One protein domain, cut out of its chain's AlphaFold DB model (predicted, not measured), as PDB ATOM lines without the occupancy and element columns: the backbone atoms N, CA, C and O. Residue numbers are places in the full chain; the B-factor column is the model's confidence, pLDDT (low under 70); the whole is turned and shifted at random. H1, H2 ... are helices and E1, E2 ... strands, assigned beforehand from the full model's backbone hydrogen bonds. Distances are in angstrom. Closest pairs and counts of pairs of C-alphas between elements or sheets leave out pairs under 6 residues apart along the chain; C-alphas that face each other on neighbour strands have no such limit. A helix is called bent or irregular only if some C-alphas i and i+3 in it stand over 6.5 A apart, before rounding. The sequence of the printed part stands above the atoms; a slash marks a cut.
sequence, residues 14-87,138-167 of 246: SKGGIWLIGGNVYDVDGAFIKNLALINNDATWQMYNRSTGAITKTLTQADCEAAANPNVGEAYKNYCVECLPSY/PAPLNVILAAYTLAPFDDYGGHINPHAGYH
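This is residues 14 to 87 and 138 to 167 of the 246 residues of the protein "YHYH domain-containing protein" of Arcticibacter svalbardensis MN12-7 (UniProt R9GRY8). Little regular structure, mostly loops: two small hairpins, E1-E2 and E3-E4, and three short helices, H1 to H3, surround a loop core where residues 79 to 80 pair parallel with 149 to 150. The 104 printed residues run E1, E2, H1, H2, H3, E3, E4, mixed in class, with 38 in named elements. The whole is compact, radius of gyration of the C-alphas 12.9 A, spans 33 by 29 by 25 A.

Start at E1, residues 18 to 21, and E2, 24 to 27, an antiparallel hairpin; N 19 and O 26 are 2.8 A apart. H1, residues 30 to 39, H2, 61 to 67, and H3, 141 to 146, are apart from each other. E3, residues 158 to 161, and E4, 165 to 167, form another antiparallel hairpin; N 161 and O 165 are 3.0 A apart. In H2 and H3 every O i to N i+4 pair is within hydrogen-bond range, in H1 4 of 6.

Find C-alpha 18 at (3.856, 36.057, -41.964), where E1 begins, and C-alpha 167 at (-5.469, 26.802, -36.423), where E4 ends. H1 spans 13.6 A and is irregular: C-alphas 34 and 37 are 7.7 A apart.

Residues 88 to 137 are cut out; C-alphas 87 and 138 are 22.4 A apart. Links H1 to H2 and H3 to E3 are long. No printed residue is under pLDDT 70.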
ATOM      1  N   SER A  14       5.678  44.402 -37.193       97.56
ATOM      2  CA  SER A  14       4.850  44.333 -35.977       97.56
ATOM      3  C   SER A  14       3.355  44.568 -36.226       97.56
ATOM      4  O   SER A  14       2.546  44.461 -35.299       97.56
ATOM      5  N   LYS A  15       2.978  44.971 -37.445       98.12
ATOM      6  CA  LYS A  15       1.595  45.274 -37.845       98.12
ATOM      7  C   LYS A  15       0.987  44.234 -38.774       98.12
ATOM      8  O   LYS A  15      -0.209  44.321 -39.048       98.12
ATOM      9  N   GLY A  16       1.781  43.288 -39.251       97.69
ATOM     10  CA  GLY A  16       1.332  42.160 -40.052       97.69
ATOM     11  C   GLY A  16       1.752  40.850 -39.414       97.69
ATOM     12  O   GLY A  16       2.342  40.838 -38.341       97.69
ATOM     13  N   GLY A  17       1.395  39.756 -40.066       98.19
ATOM     14  CA  GLY A  17       1.896  38.442 -39.700       98.19
ATOM     15  C   GLY A  17       2.959  37.973 -40.687       98.19
ATOM     16  O   GLY A  17       3.766  38.761 -41.172       98.19
ATOM     17  N   ILE A  18       2.913  36.698 -41.054       98.50
ATOM     18  CA  ILE A  18       3.856  36.057 -41.964       98.50
ATOM     19  C   ILE A  18       3.165  35.424 -43.175       98.50
ATOM     20  O   ILE A  18       1.993  35.035 -43.150       98.50
ATOM     21  N   TRP A  19       3.933  35.258 -44.245       97.88
ATOM     22  CA  TRP A  19       3.545  34.498 -45.423       97.88
ATOM     23  C   TRP A  19       4.612  33.479 -45.796       97.88
ATOM     24  O   TRP A  19       5.814  33.714 -45.657       97.88
ATOM     25  N   LEU A  20       4.154  32.325 -46.278       96.00
ATOM     26  CA  LEU A  20       5.004  31.202 -46.646       96.00
ATOM     27  C   LEU A  20       5.071  31.129 -48.169       96.00
ATOM     28  O   LEU A  20       4.044  30.997 -48.830       96.00
ATOM     29  N   ILE A  21       6.265  31.220 -48.746       90.75
ATOM     30  CA  ILE A  21       6.447  31.076 -50.196       90.75
ATOM     31  C   ILE A  21       7.846  30.547 -50.506       90.75
ATOM     32  O   ILE A  21       8.839  30.963 -49.909       90.75
ATOM     33  N   GLY A  22       7.928  29.579 -51.423       88.50
ATOM     34  CA  GLY A  22       9.202  29.004 -51.867       88.50
ATOM     35  C   GLY A  22      10.036  28.359 -50.752       88.50
ATOM     36  O   GLY A  22      11.261  28.429 -50.799       88.50
ATOM     37  N   GLY A  23       9.399  27.782 -49.726       92.38
ATOM     38  CA  GLY A  23      10.108  27.175 -48.593       92.38
ATOM     39  C   GLY A  23      10.647  28.185 -47.573       92.38
ATOM     40  O   GLY A  23      11.420  27.809 -46.685       92.38
ATOM     41  N   ASN A  24      10.278  29.465 -47.683       96.12
ATOM     42  CA  ASN A  24      10.717  30.542 -46.796       96.12
ATOM     43  C   ASN A  24       9.534  31.204 -46.086       96.12
ATOM     44  O   ASN A  24       8.387  31.085 -46.515       96.12
ATOM     45  N   VAL A  25       9.849  31.892 -44.990       97.69
ATOM     46  CA  VAL A  25       8.923  32.693 -44.188       97.69
ATOM     47  C   VAL A  25       9.271  34.158 -44.426       97.69
ATOM     48  O   VAL A  25      10.447  34.514 -44.354       97.69
ATOM     49  N   TYR A  26       8.268  34.979 -44.715       98.06
ATOM     50  CA  TYR A  26       8.417  36.419 -44.907       98.06
ATOM     51  C   TYR A  26       7.450  37.160 -44.004       98.06
ATOM     52  O   TYR A  26       6.284  36.775 -43.933       98.06
ATOM     53  N   ASP A  27       7.913  38.243 -43.391       98.31
ATOM     54  CA  ASP A  27       7.026  39.182 -42.716       98.31
ATOM     55  C   ASP A  27       6.119  39.853 -43.754       98.31
ATOM     56  O   ASP A  27       6.576  40.342 -44.793       98.31
ATOM     57  N   VAL A  28       4.820  39.878 -43.476       98.38
ATOM     58  CA  VAL A  28       3.817  40.598 -44.265       98.38
ATOM     59  C   VAL A  28       3.753  42.024 -43.747       98.38
ATOM     60  O   VAL A  28       2.776  42.455 -43.142       98.38
ATOM     61  N   ASP A  29       4.827  42.764 -43.976       98.50
ATOM     62  CA  ASP A  29       4.879  44.192 -43.705       98.50
ATOM     63  C   ASP A  29       4.392  45.007 -44.918       98.50
ATOM     64  O   ASP A  29       4.008  44.489 -45.978       98.50
ATOM     65  N   GLY A  30       4.397  46.328 -44.777       98.50
ATOM     66  CA  GLY A  30       4.010  47.222 -45.852       98.50
ATOM     67  C   GLY A  30       4.910  47.124 -47.092       98.50
ATOM     68  O   GLY A  30       4.428  47.267 -48.224       98.50
ATOM     69  N   ALA A  31       6.201  46.827 -46.910       98.38
ATOM     70  CA  ALA A  31       7.151  46.660 -48.003       98.38
ATOM     71  C   ALA A  31       6.889  45.364 -48.785       98.38
ATOM     72  O   ALA A  31       6.933  45.382 -50.018       98.38
ATOM     73  N   PHE A  32       6.563  44.265 -48.109       98.31
ATOM     74  CA  PHE A  32       6.151  43.006 -48.715       98.31
ATOM     75  C   PHE A  32       4.910  43.213 -49.588       98.31
ATOM     76  O   PHE A  32       4.937  42.909 -50.782       98.31
ATOM     77  N   ILE A  33       3.863  43.840 -49.036       98.38
ATOM     78  CA  ILE A  33       2.613  44.123 -49.761       98.38
ATOM     79  C   ILE A  33       2.862  45.011 -50.984       98.38
ATOM     80  O   ILE A  33       2.341  44.746 -52.072       98.38
ATOM     81  N   LYS A  34       3.707  46.040 -50.846       98.12
ATOM     82  CA  LYS A  34       4.085  46.920 -51.959       98.12
ATOM     83  C   LYS A  34       4.781  46.169 -53.098       98.12
ATOM     84  O   LYS A  34       4.619  46.552 -54.258       98.12
ATOM     85  N   ASN A  35       5.538  45.120 -52.774       97.69
ATOM     86  CA  ASN A  35       6.352  44.351 -53.713       97.69
ATOM     87  C   ASN A  35       5.687  43.057 -54.213       97.69
ATOM     88  O   ASN A  35       6.314  42.338 -54.989       97.69
ATOM     89  N   LEU A  36       4.427  42.769 -53.859       96.81
ATOM     90  CA  LEU A  36       3.721  41.553 -54.300       96.81
ATOM     91  C   LEU A  36       3.757  41.342 -55.821       96.81
ATOM     92  O   LEU A  36       3.946  40.214 -56.270       96.81
ATOM     93  N   ALA A  37       3.643  42.411 -56.612       97.19
ATOM     94  CA  ALA A  37       3.733  42.319 -58.069       97.19
ATOM     95  C   ALA A  37       5.104  41.828 -58.556       97.19
ATOM     96  O   ALA A  37       5.183  41.055 -59.505       97.19
ATOM     97  N   LEU A  38       6.184  42.246 -57.892       96.69
ATOM     98  CA  LEU A  38       7.538  41.792 -58.202       96.69
ATOM     99  C   LEU A  38       7.755  40.351 -57.727       96.69
ATOM    100  O   LEU A  38       8.279  39.539 -58.481       96.69
ATOM    101  N   ILE A  39       7.317  40.036 -56.504       94.69
ATOM    102  CA  ILE A  39       7.442  38.700 -55.896       94.69
ATOM    103  C   ILE A  39       6.754  37.642 -56.765       94.69
ATOM    104  O   ILE A  39       7.308  36.568 -56.981       94.69
ATOM    105  N   ASN A  40       5.570  37.958 -57.292       93.44
ATOM    106  CA  ASN A  40       4.785  37.047 -58.124       93.44
ATOM    107  C   ASN A  40       5.053  37.206 -59.632       93.44
ATOM    108  O   ASN A  40       4.469  36.474 -60.425       93.44
ATOM    109  N   ASN A  41       5.916  38.150 -60.032       96.00
ATOM    110  CA  ASN A  41       6.148  38.525 -61.431       96.00
ATOM    111  C   ASN A  41       4.839  38.791 -62.209       96.00
ATOM    112  O   ASN A  41       4.651  38.324 -63.332       96.00
ATOM    113  N   ASP A  42       3.918  39.530 -61.587       97.19
ATOM    114  CA  ASP A  42       2.583  39.800 -62.114       97.19
ATOM    115  C   ASP A  42       2.071  41.176 -61.655       97.19
ATOM    116  O   ASP A  42       1.783  41.414 -60.481       97.19
ATOM    117  N   ALA A  43       1.927  42.101 -62.608       97.25
ATOM    118  CA  ALA A  43       1.498  43.480 -62.362       97.25
ATOM    119  C   ALA A  43       0.026  43.618 -61.930       97.25
ATOM    120  O   ALA A  43      -0.415  44.711 -61.570       97.25
ATOM    121  N   THR A  44      -0.741  42.529 -61.968       97.12
ATOM    122  CA  THR A  44      -2.129  42.484 -61.504       97.12
ATOM    123  C   THR A  44      -2.236  42.664 -59.986       97.12
ATOM    124  O   THR A  44      -3.272  43.130 -59.497       97.12
ATOM    125  N   TRP A  45      -1.167  42.347 -59.246       97.94
ATOM    126  CA  TRP A  45      -1.087  42.568 -57.805       97.94
ATOM    127  C   TRP A  45      -1.032  44.061 -57.472       97.94
ATOM    128  O   TRP A  45      -0.043  44.749 -57.724       97.94
ATOM    129  N   GLN A  46      -2.100  44.563 -56.859       97.44
ATOM    130  CA  GLN A  46      -2.217  45.943 -56.393       97.44
ATOM    131  C   GLN A  46      -3.115  46.000 -55.149       97.44
ATOM    132  O   GLN A  46      -4.215  46.542 -55.177       97.44
ATOM    133  N   MET A  47      -2.629  45.441 -54.040       97.31
ATOM    134  CA  MET A  47      -3.349  45.323 -52.757       97.31
ATOM    135  C   MET A  47      -3.354  46.615 -51.919       97.31
ATOM    136  O   MET A  47      -3.678  46.612 -50.739       97.31
ATOM    137  N   TYR A  48      -2.974  47.747 -52.505       98.31
ATOM    138  CA  TYR A  48      -2.934  49.025 -51.800       98.31
ATOM    139  C   TYR A  48      -3.339  50.181 -52.707       98.31
ATOM    140  O   TYR A  48      -3.152  50.151 -53.927       98.31
ATOM    141  N   ASN A  49      -3.854  51.245 -52.104       98.19
ATOM    142  CA  ASN A  49      -4.095  52.507 -52.780       98.19
ATOM    143  C   ASN A  49      -2.756  53.213 -53.046       98.19
ATOM    144  O   ASN A  49      -2.044  53.581 -52.115       98.19
ATOM    145  N   ARG A  50      -2.419  53.457 -54.317       96.81
ATOM    146  CA  ARG A  50      -1.129  54.059 -54.709       96.81
ATOM    147  C   ARG A  50      -0.906  55.485 -54.198       96.81
ATOM    148  O   ARG A  50       0.241  55.903 -54.102       96.81
ATOM    149  N   SER A  51      -1.975  56.224 -53.901       97.44
ATOM    150  CA  SER A  51      -1.884  57.619 -53.449       97.44
ATOM    151  C   SER A  51      -1.736  57.721 -51.934       97.44
ATOM    152  O   SER A  51      -1.007  58.577 -51.449       97.44
ATOM    153  N   THR A  52      -2.432  56.862 -51.183       98.25
ATOM    154  CA  THR A  52      -2.461  56.924 -49.710       98.25
ATOM    155  C   THR A  52      -1.594  55.867 -49.034       98.25
ATOM    156  O   THR A  52      -1.325  55.962 -47.839       98.25
ATOM    157  N   GLY A  53      -1.193  54.827 -49.765       98.38
ATOM    158  CA  GLY A  53      -0.510  53.662 -49.212       98.38
ATOM    159  C   GLY A  53      -1.410  52.725 -48.405       98.38
ATOM    160  O   GLY A  53      -0.925  51.706 -47.928       98.38
ATOM    161  N   ALA A  54      -2.703  53.039 -48.250       98.69
ATOM    162  CA  ALA A  54      -3.631  52.215 -47.480       98.69
ATOM    163  C   ALA A  54      -3.805  50.842 -48.137       98.69
ATOM    164  O   ALA A  54      -4.061  50.763 -49.341       98.69
ATOM    165  N   ILE A  55      -3.667  49.782 -47.349       98.62
ATOM    166  CA  ILE A  55      -3.789  48.396 -47.798       98.62
ATOM    167  C   ILE A  55      -5.264  47.996 -47.796       98.62
ATOM    168  O   ILE A  55      -6.001  48.277 -46.850       98.62
ATOM    169  N   THR A  56      -5.699  47.350 -48.875       97.75
ATOM    170  CA  THR A  56      -7.057  46.827 -49.013       97.75
ATOM    171  C   THR A  56      -7.153  45.513 -48.250       97.75
ATOM    172  O   THR A  56      -6.513  44.529 -48.626       97.75
ATOM    173  N   LYS A  57      -7.949  45.487 -47.179       96.56
ATOM    174  CA  LYS A  57      -8.183  44.286 -46.374       96.56
ATOM    175  C   LYS A  57      -9.658  44.062 -46.072       96.56
ATOM    176  O   LYS A  57     -10.452  44.997 -46.157       96.56
ATOM    177  N   THR A  58     -10.019  42.829 -45.733       96.31
ATOM    178  CA  THR A  58     -11.371  42.491 -45.262       96.31
ATOM    179  C   THR A  58     -11.664  43.210 -43.942       96.31
ATOM    180  O   THR A  58     -10.788  43.326 -43.085       96.31
ATOM    181  N   LEU A  59     -12.885  43.728 -43.776       94.12
ATOM    182  CA  LEU A  59     -13.252  44.549 -42.611       94.12
ATOM    183  C   LEU A  59     -14.375  43.933 -41.780       94.12
ATOM    184  O   LEU A  59     -14.498  44.231 -40.595       94.12
ATOM    185  N   THR A  60     -15.193  43.081 -42.393       95.19
ATOM    186  CA  THR A  60     -16.348  42.452 -41.754       95.19
ATOM    187  C   THR A  60     -16.248  40.930 -41.784       95.19
ATOM    188  O   THR A  60     -15.455  40.353 -42.532       95.19
ATOM    189  N   GLN A  61     -17.084  40.262 -40.985       94.00
ATOM    190  CA  GLN A  61     -17.237  38.807 -41.052       94.00
ATOM    191  C   GLN A  61     -17.647  38.352 -42.458       94.00
ATOM    192  O   GLN A  61     -17.062  37.409 -42.977       94.00
ATOM    193  N   ALA A  62     -18.583  39.060 -43.098       93.94
ATOM    194  CA  ALA A  62     -19.045  38.732 -44.445       93.94
ATOM    195  C   ALA A  62     -17.927  38.858 -45.497       93.94
ATOM    196  O   ALA A  62     -17.829  38.010 -46.382       93.94
ATOM    197  N   ASP A  63     -17.057  39.870 -45.381       94.81
ATOM    198  CA  ASP A  63     -15.901  40.010 -46.278       94.81
ATOM    199  C   ASP A  63     -14.929  38.838 -46.103       94.81
ATOM    200  O   ASP A  63     -14.472  38.252 -47.082       94.81
ATOM    201  N   CYS A  64     -14.627  38.491 -44.847       94.00
ATOM    202  CA  CYS A  64     -13.773  37.356 -44.508       94.00
ATOM    203  C   CYS A  64     -14.357  36.046 -45.057       94.00
ATOM    204  O   CYS A  64     -13.650  35.323 -45.744       94.00
ATOM    205  N   GLU A  65     -15.639  35.750 -44.828       92.44
ATOM    206  CA  GLU A  65     -16.288  34.524 -45.319       92.44
ATOM    207  C   GLU A  65     -16.287  34.436 -46.851       92.44
ATOM    208  O   GLU A  65     -16.074  33.365 -47.420       92.44
ATOM    209  N   ALA A  66     -16.479  35.565 -47.536       92.56
ATOM    210  CA  ALA A  66     -16.488  35.597 -48.990       92.56
ATOM    211  C   ALA A  66     -15.080  35.470 -49.604       92.56
ATOM    212  O   ALA A  66     -14.926  34.832 -50.652       92.56
ATOM    213  N   ALA A  67     -14.062  36.052 -48.957       91.69
ATOM    214  CA  ALA A  67     -12.675  36.040 -49.424       91.69
ATOM    215  C   ALA A  67     -11.872  34.808 -48.956       91.69
ATOM    216  O   ALA A  67     -10.949  34.388 -49.645       91.69
ATOM    217  N   ALA A  68     -12.235  34.191 -47.829       86.44
ATOM    218  CA  ALA A  68     -11.634  32.967 -47.290       86.44
ATOM    219  C   ALA A  68     -12.351  31.698 -47.793       86.44
ATOM    220  O   ALA A  68     -12.578  30.750 -47.039       86.44
ATOM    221  N   ASN A  69     -12.721  31.677 -49.075       83.19
ATOM    222  CA  ASN A  69     -13.412  30.560 -49.720       83.19
ATOM    223  C   ASN A  69     -12.652  30.117 -50.991       83.19
ATOM    224  O   ASN A  69     -12.101  30.968 -51.680       83.19
ATOM    225  N   PRO A  70     -12.637  28.818 -51.355       81.25
ATOM    226  CA  PRO A  70     -11.934  28.339 -52.554       81.25
ATOM    227  C   PRO A  70     -12.366  29.001 -53.876       81.25
ATOM    228  O   PRO A  70     -11.579  29.070 -54.814       81.25
ATOM    229  N   ASN A  71     -13.606  29.484 -53.955       87.31
ATOM    230  CA  ASN A  71     -14.188  30.159 -55.113       87.31
ATOM    231  C   ASN A  71     -14.304  31.671 -54.857       87.31
ATOM    232  O   ASN A  71     -15.414  32.212 -54.821       87.31
ATOM    233  N   VAL A  72     -13.177  32.339 -54.601       89.06
ATOM    234  CA  VAL A  72     -13.146  33.781 -54.300       89.06
ATOM    235  C   VAL A  72     -13.764  34.580 -55.451       89.06
ATOM    236  O   VAL A  72     -13.366  34.443 -56.607       89.06
ATOM    237  N   GLY A  73     -14.739  35.435 -55.135       89.38
ATOM    238  CA  GLY A  73     -15.353  36.324 -56.121       89.38
ATOM    239  C   GLY A  73     -14.414  37.458 -56.545       89.38
ATOM    240  O   GLY A  73     -13.630  37.955 -55.739       89.38
ATOM    241  N   GLU A  74     -14.546  37.938 -57.785       91.81
ATOM    242  CA  GLU A  74     -13.687  39.001 -58.345       91.81
ATOM    243  C   GLU A  74     -13.653  40.288 -57.501       91.81
ATOM    244  O   GLU A  74     -12.658  41.010 -57.519       91.81
ATOM    245  N   ALA A  75     -14.711  40.562 -56.730       94.31
ATOM    246  CA  ALA A  75     -14.791  41.716 -55.834       94.31
ATOM    247  C   ALA A  75     -13.706  41.727 -54.737       94.31
ATOM    248  O   ALA A  75     -13.353  42.801 -54.254       94.31
ATOM    249  N   TYR A  76     -13.165  40.558 -54.376       95.50
ATOM    250  CA  TYR A  76     -12.119  40.400 -53.358       95.50
ATOM    251  C   TYR A  76     -10.721  40.204 -53.956       95.50
ATOM    252  O   TYR A  76      -9.761  39.922 -53.243       95.50
ATOM    253  N   LYS A  77     -10.572  40.397 -55.270       95.69
ATOM    254  CA  LYS A  77      -9.261  40.441 -55.916       95.69
ATOM    255  C   LYS A  77      -8.422  41.562 -55.295       95.69
ATOM    256  O   LYS A  77      -8.907  42.681 -55.143       95.69
ATOM    257  N   ASN A  78      -7.151  41.292 -55.005       97.19
ATOM    258  CA  ASN A  78      -6.223  42.209 -54.336       97.19
ATOM    259  C   ASN A  78      -6.625  42.581 -52.897       97.19
ATOM    260  O   ASN A  78      -6.408  43.719 -52.478       97.19
ATOM    261  N   TYR A  79      -7.173  41.630 -52.137       97.69
ATOM    262  CA  TYR A  79      -7.423  41.793 -50.701       97.69
ATOM    263  C   TYR A  79      -6.405  41.038 -49.851       97.69
ATOM    264  O   TYR A  79      -6.082  39.878 -50.121       97.69
ATOM    265  N   CYS A  80      -5.967  41.692 -48.776       98.00
ATOM    266  CA  CYS A  80      -5.423  41.004 -47.618       98.00
ATOM    267  C   CYS A  80      -6.599  40.477 -46.784       98.00
ATOM    268  O   CYS A  80      -7.433  41.243 -46.299       98.00
ATOM    269  N   VAL A  81      -6.709  39.162 -46.680       96.62
ATOM    270  CA  VAL A  81      -7.798  38.447 -46.028       96.62
ATOM    271  C   VAL A  81      -7.441  38.243 -44.566       96.62
ATOM    272  O   VAL A  81      -6.500  37.533 -44.222       96.62
ATOM    273  N   GLU A  82      -8.225  38.881 -43.711       94.12
ATOM    274  CA  GLU A  82      -8.141  38.826 -42.262       94.12
ATOM    275  C   GLU A  82      -9.513  38.450 -41.693       94.12
ATOM    276  O   GLU A  82     -10.523  39.130 -41.906       94.12
ATOM    277  N   CYS A  83      -9.530  37.359 -40.938       94.75
ATOM    278  CA  CYS A  83     -10.673  36.912 -40.163       94.75
ATOM    279  C   CYS A  83     -10.357  37.123 -38.681       94.75
ATOM    280  O   CYS A  83      -9.259  36.807 -38.224       94.75
ATOM    281  N   LEU A  84     -11.304  37.672 -37.921       94.12
ATOM    282  CA  LEU A  84     -11.075  38.030 -36.524       94.12
ATOM    283  C   LEU A  84     -11.590  36.943 -35.575       94.12
ATOM    284  O   LEU A  84     -12.628  36.337 -35.854       94.12
ATOM    285  N   PRO A  85     -10.952  36.747 -34.403       92.38
ATOM    286  CA  PRO A  85     -11.437  35.806 -33.395       92.38
ATOM    287  C   PRO A  85     -12.895  36.049 -32.983       92.38
ATOM    288  O   PRO A  85     -13.622  35.104 -32.706       92.38
ATOM    289  N   SER A  86     -13.357  37.305 -33.002       92.19
ATOM    290  CA  SER A  86     -14.742  37.673 -32.680       92.19
ATOM    291  C   SER A  86     -15.790  37.102 -33.641       92.19
ATOM    292  O   SER A  86     -16.968  37.105 -33.301       92.19
ATOM    293  N   TYR A  87     -15.395  36.634 -34.830       91.38
ATOM    294  CA  TYR A  87     -16.302  36.010 -35.803       91.38
ATOM    295  C   TYR A  87     -16.594  34.544 -35.462       91.38
ATOM    296  O   TYR A  87     -17.531  33.952 -35.991       91.38
ATOM    297  N   PRO A 138      -1.545  21.716 -44.725       93.25
ATOM    298  CA  PRO A 138      -0.996  22.828 -45.495       93.25
ATOM    299  C   PRO A 138      -2.098  23.758 -46.012       93.25
ATOM    300  O   PRO A 138      -3.071  23.297 -46.614       93.25
ATOM    301  N   ALA A 139      -1.929  25.068 -45.833       92.38
ATOM    302  CA  ALA A 139      -2.835  26.039 -46.435       92.38
ATOM    303  C   ALA A 139      -2.768  25.951 -47.975       92.38
ATOM    304  O   ALA A 139      -1.683  25.737 -48.526       92.38
ATOM    305  N   PRO A 140      -3.876  26.155 -48.708       90.62
ATOM    306  CA  PRO A 140      -3.899  26.071 -50.168       90.62
ATOM    307  C   PRO A 140      -3.324  27.346 -50.816       90.62
ATOM    308  O   PRO A 140      -4.032  28.103 -51.482       90.62
ATOM    309  N   LEU A 141      -2.025  27.602 -50.620       92.31
ATOM    310  CA  LEU A 141      -1.345  28.834 -51.048       92.31
ATOM    311  C   LEU A 141      -1.512  29.109 -52.548       92.31
ATOM    312  O   LEU A 141      -1.704  30.250 -52.950       92.31
ATOM    313  N   ASN A 142      -1.494  28.068 -53.382       90.25
ATOM    314  CA  ASN A 142      -1.700  28.191 -54.824       90.25
ATOM    315  C   ASN A 142      -3.103  28.716 -55.176       90.25
ATOM    316  O   ASN A 142      -3.231  29.512 -56.101       90.25
ATOM    317  N   VAL A 143      -4.138  28.294 -54.443       91.06
ATOM    318  CA  VAL A 143      -5.519  28.761 -54.648       91.06
ATOM    319  C   VAL A 143      -5.651  30.213 -54.188       91.06
ATOM    320  O   VAL A 143      -6.206  31.037 -54.911       91.06
ATOM    321  N   ILE A 144      -5.065  30.540 -53.032       93.75
ATOM    322  CA  ILE A 144      -5.061  31.896 -52.463       93.75
ATOM    323  C   ILE A 144      -4.399  32.889 -53.431       93.75
ATOM    324  O   ILE A 144      -4.983  33.925 -53.766       93.75
ATOM    325  N   LEU A 145      -3.214  32.539 -53.944       94.12
ATOM    326  CA  LEU A 145      -2.468  33.375 -54.883       94.12
ATOM    327  C   LEU A 145      -3.145  33.455 -56.262       94.12
ATOM    328  O   LEU A 145      -3.151  34.528 -56.861       94.12
ATOM    329  N   ALA A 146      -3.770  32.377 -56.754       93.62
ATOM    330  CA  ALA A 146      -4.511  32.393 -58.022       93.62
ATOM    331  C   ALA A 146      -5.741  33.322 -57.992       93.62
ATOM    332  O   ALA A 146      -6.119  33.884 -59.020       93.62
ATOM    333  N   ALA A 147      -6.339  33.521 -56.814       95.12
ATOM    334  CA  ALA A 147      -7.417  34.480 -56.588       95.12
ATOM    335  C   ALA A 147      -6.933  35.935 -56.406       95.12
ATOM    336  O   ALA A 147      -7.752  36.839 -56.241       95.12
ATOM    337  N   TYR A 148      -5.617  36.187 -56.439       96.31
ATOM    338  CA  TYR A 148      -4.999  37.465 -56.058       96.31
ATOM    339  C   TYR A 148      -5.391  37.921 -54.651       96.31
ATOM    340  O   TYR A 148      -5.566  39.112 -54.388       96.31
ATOM    341  N   THR A 149      -5.549  36.969 -53.742       96.62
ATOM    342  CA  THR A 149      -5.734  37.243 -52.318       96.62
ATOM    343  C   THR A 149      -4.463  36.893 -51.567       96.62
ATOM    344  O   THR A 149      -3.654  36.090 -52.027       96.62
ATOM    345  N   LEU A 150      -4.275  37.499 -50.404       97.12
ATOM    346  CA  LEU A 150      -3.247  37.102 -49.451       97.12
ATOM    347  C   LEU A 150      -3.951  36.799 -48.137       97.12
ATOM    348  O   LEU A 150      -4.715  37.640 -47.690       97.12
ATOM    349  N   ALA A 151      -3.706  35.651 -47.513       96.12
ATOM    350  CA  ALA A 151      -4.342  35.288 -46.243       96.12
ATOM    351  C   ALA A 151      -3.273  34.993 -45.181       96.12
ATOM    352  O   ALA A 151      -3.057  33.820 -44.868       96.12
ATOM    353  N   PRO A 152      -2.557  36.020 -44.679       97.56
ATOM    354  CA  PRO A 152      -1.398  35.834 -43.813       97.56
ATOM    355  C   PRO A 152      -1.680  34.926 -42.619       97.56
ATOM    356  O   PRO A 152      -2.797  34.880 -42.098       97.56
ATOM    357  N   PHE A 153      -0.643  34.239 -42.162       98.12
ATOM    358  CA  PHE A 153      -0.619  33.650 -40.825       98.12
ATOM    359  C   PHE A 153      -0.130  34.711 -39.845       98.12
ATOM    360  O   PHE A 153       0.514  35.656 -40.273       98.12
ATOM    361  N   ASP A 154      -0.419  34.600 -38.555       98.06
ATOM    362  CA  ASP A 154       0.287  35.404 -37.556       98.06
ATOM    363  C   ASP A 154       1.681  34.813 -37.297       98.06
ATOM    364  O   ASP A 154       2.027  33.752 -37.822       98.06
ATOM    365  N   ASP A 155       2.482  35.467 -36.460       97.69
ATOM    366  CA  ASP A 155       3.856  35.031 -36.166       97.69
ATOM    367  C   ASP A 155       3.942  33.625 -35.555       97.69
ATOM    368  O   ASP A 155       4.996  32.988 -35.594       97.69
ATOM    369  N   TYR A 156       2.843  33.104 -35.004       97.31
ATOM    370  CA  TYR A 156       2.771  31.740 -34.481       97.31
ATOM    371  C   TYR A 156       2.514  30.704 -35.587       97.31
ATOM    372  O   TYR A 156       2.548  29.506 -35.315       97.31
ATOM    373  N   GLY A 157       2.296  31.146 -36.828       97.69
ATOM    374  CA  GLY A 157       2.028  30.299 -37.986       97.69
ATOM    375  C   GLY A 157       0.563  29.896 -38.120       97.69
ATOM    376  O   GLY A 157       0.282  28.877 -38.755       97.69
ATOM    377  N   GLY A 158      -0.365  30.651 -37.517       97.44
ATOM    378  CA  GLY A 158      -1.792  30.342 -37.544       97.44
ATOM    379  C   GLY A 158      -2.693  31.494 -37.968       97.44
ATOM    380  O   GLY A 158      -2.323  32.668 -37.939       97.44
ATOM    381  N   HIS A 159      -3.918  31.168 -38.357       96.69
ATOM    382  CA  HIS A 159      -4.942  32.162 -38.670       96.69
ATOM    383  C   HIS A 159      -6.349  31.667 -38.339       96.69
ATOM    384  O   HIS A 159      -6.539  30.534 -37.899       96.69
ATOM    385  N   ILE A 160      -7.338  32.546 -38.506       95.19
ATOM    386  CA  ILE A 160      -8.747  32.240 -38.259       95.19
ATOM    387  C   ILE A 160      -9.422  31.829 -39.564       95.19
ATOM    388  O   ILE A 160      -9.368  32.558 -40.551       95.19
ATOM    389  N   ASN A 161     -10.162  30.725 -39.523       90.56
ATOM    390  CA  ASN A 161     -11.224  30.437 -40.481       90.56
ATOM    391  C   ASN A 161     -12.575  30.449 -39.737       90.56
ATOM    392  O   ASN A 161     -12.674  29.811 -38.688       90.56
ATOM    393  N   PRO A 162     -13.627  31.123 -40.239       87.44
ATOM    394  CA  PRO A 162     -14.933  31.182 -39.568       87.44
ATOM    395  C   PRO A 162     -15.569  29.819 -39.261       87.44
ATOM    396  O   PRO A 162     -16.356  29.704 -38.325       87.44
ATOM    397  N   HIS A 163     -15.217  28.782 -40.023       86.56
ATOM    398  CA  HIS A 163     -15.752  27.427 -39.891       86.56
ATOM    399  C   HIS A 163     -14.832  26.464 -39.124       86.56
ATOM    400  O   HIS A 163     -15.315  25.433 -38.662       86.56
ATOM    401  N   ALA A 164     -13.539  26.780 -38.969       89.25
ATOM    402  CA  ALA A 164     -12.562  25.920 -38.280       89.25
ATOM    403  C   ALA A 164     -11.963  26.539 -37.002       89.25
ATOM    404  O   ALA A 164     -11.387  25.831 -36.180       89.25
ATOM    405  N   GLY A 165     -12.121  27.847 -36.799       93.31
ATOM    406  CA  GLY A 165     -11.507  28.582 -35.698       93.31
ATOM    407  C   GLY A 165     -10.051  28.947 -35.978       93.31
ATOM    408  O   GLY A 165      -9.621  29.012 -37.132       93.31
ATOM    409  N   TYR A 166      -9.297  29.223 -34.912       95.62
ATOM    410  CA  TYR A 166      -7.854  29.442 -35.001       95.62
ATOM    411  C   TYR A 166      -7.122  28.107 -35.147       95.62
ATOM    412  O   TYR A 166      -7.369  27.185 -34.369       95.62
ATOM    413  N   HIS A 167      -6.230  28.012 -36.125       96.81
ATOM    414  CA  HIS A 167      -5.469  26.802 -36.423       96.81
ATOM    415  C   HIS A 167      -4.093  27.150 -36.991       96.81
ATOM    416  O   HIS A 167      -3.902  28.225 -37.564       96.81
TER     417      HIS A 167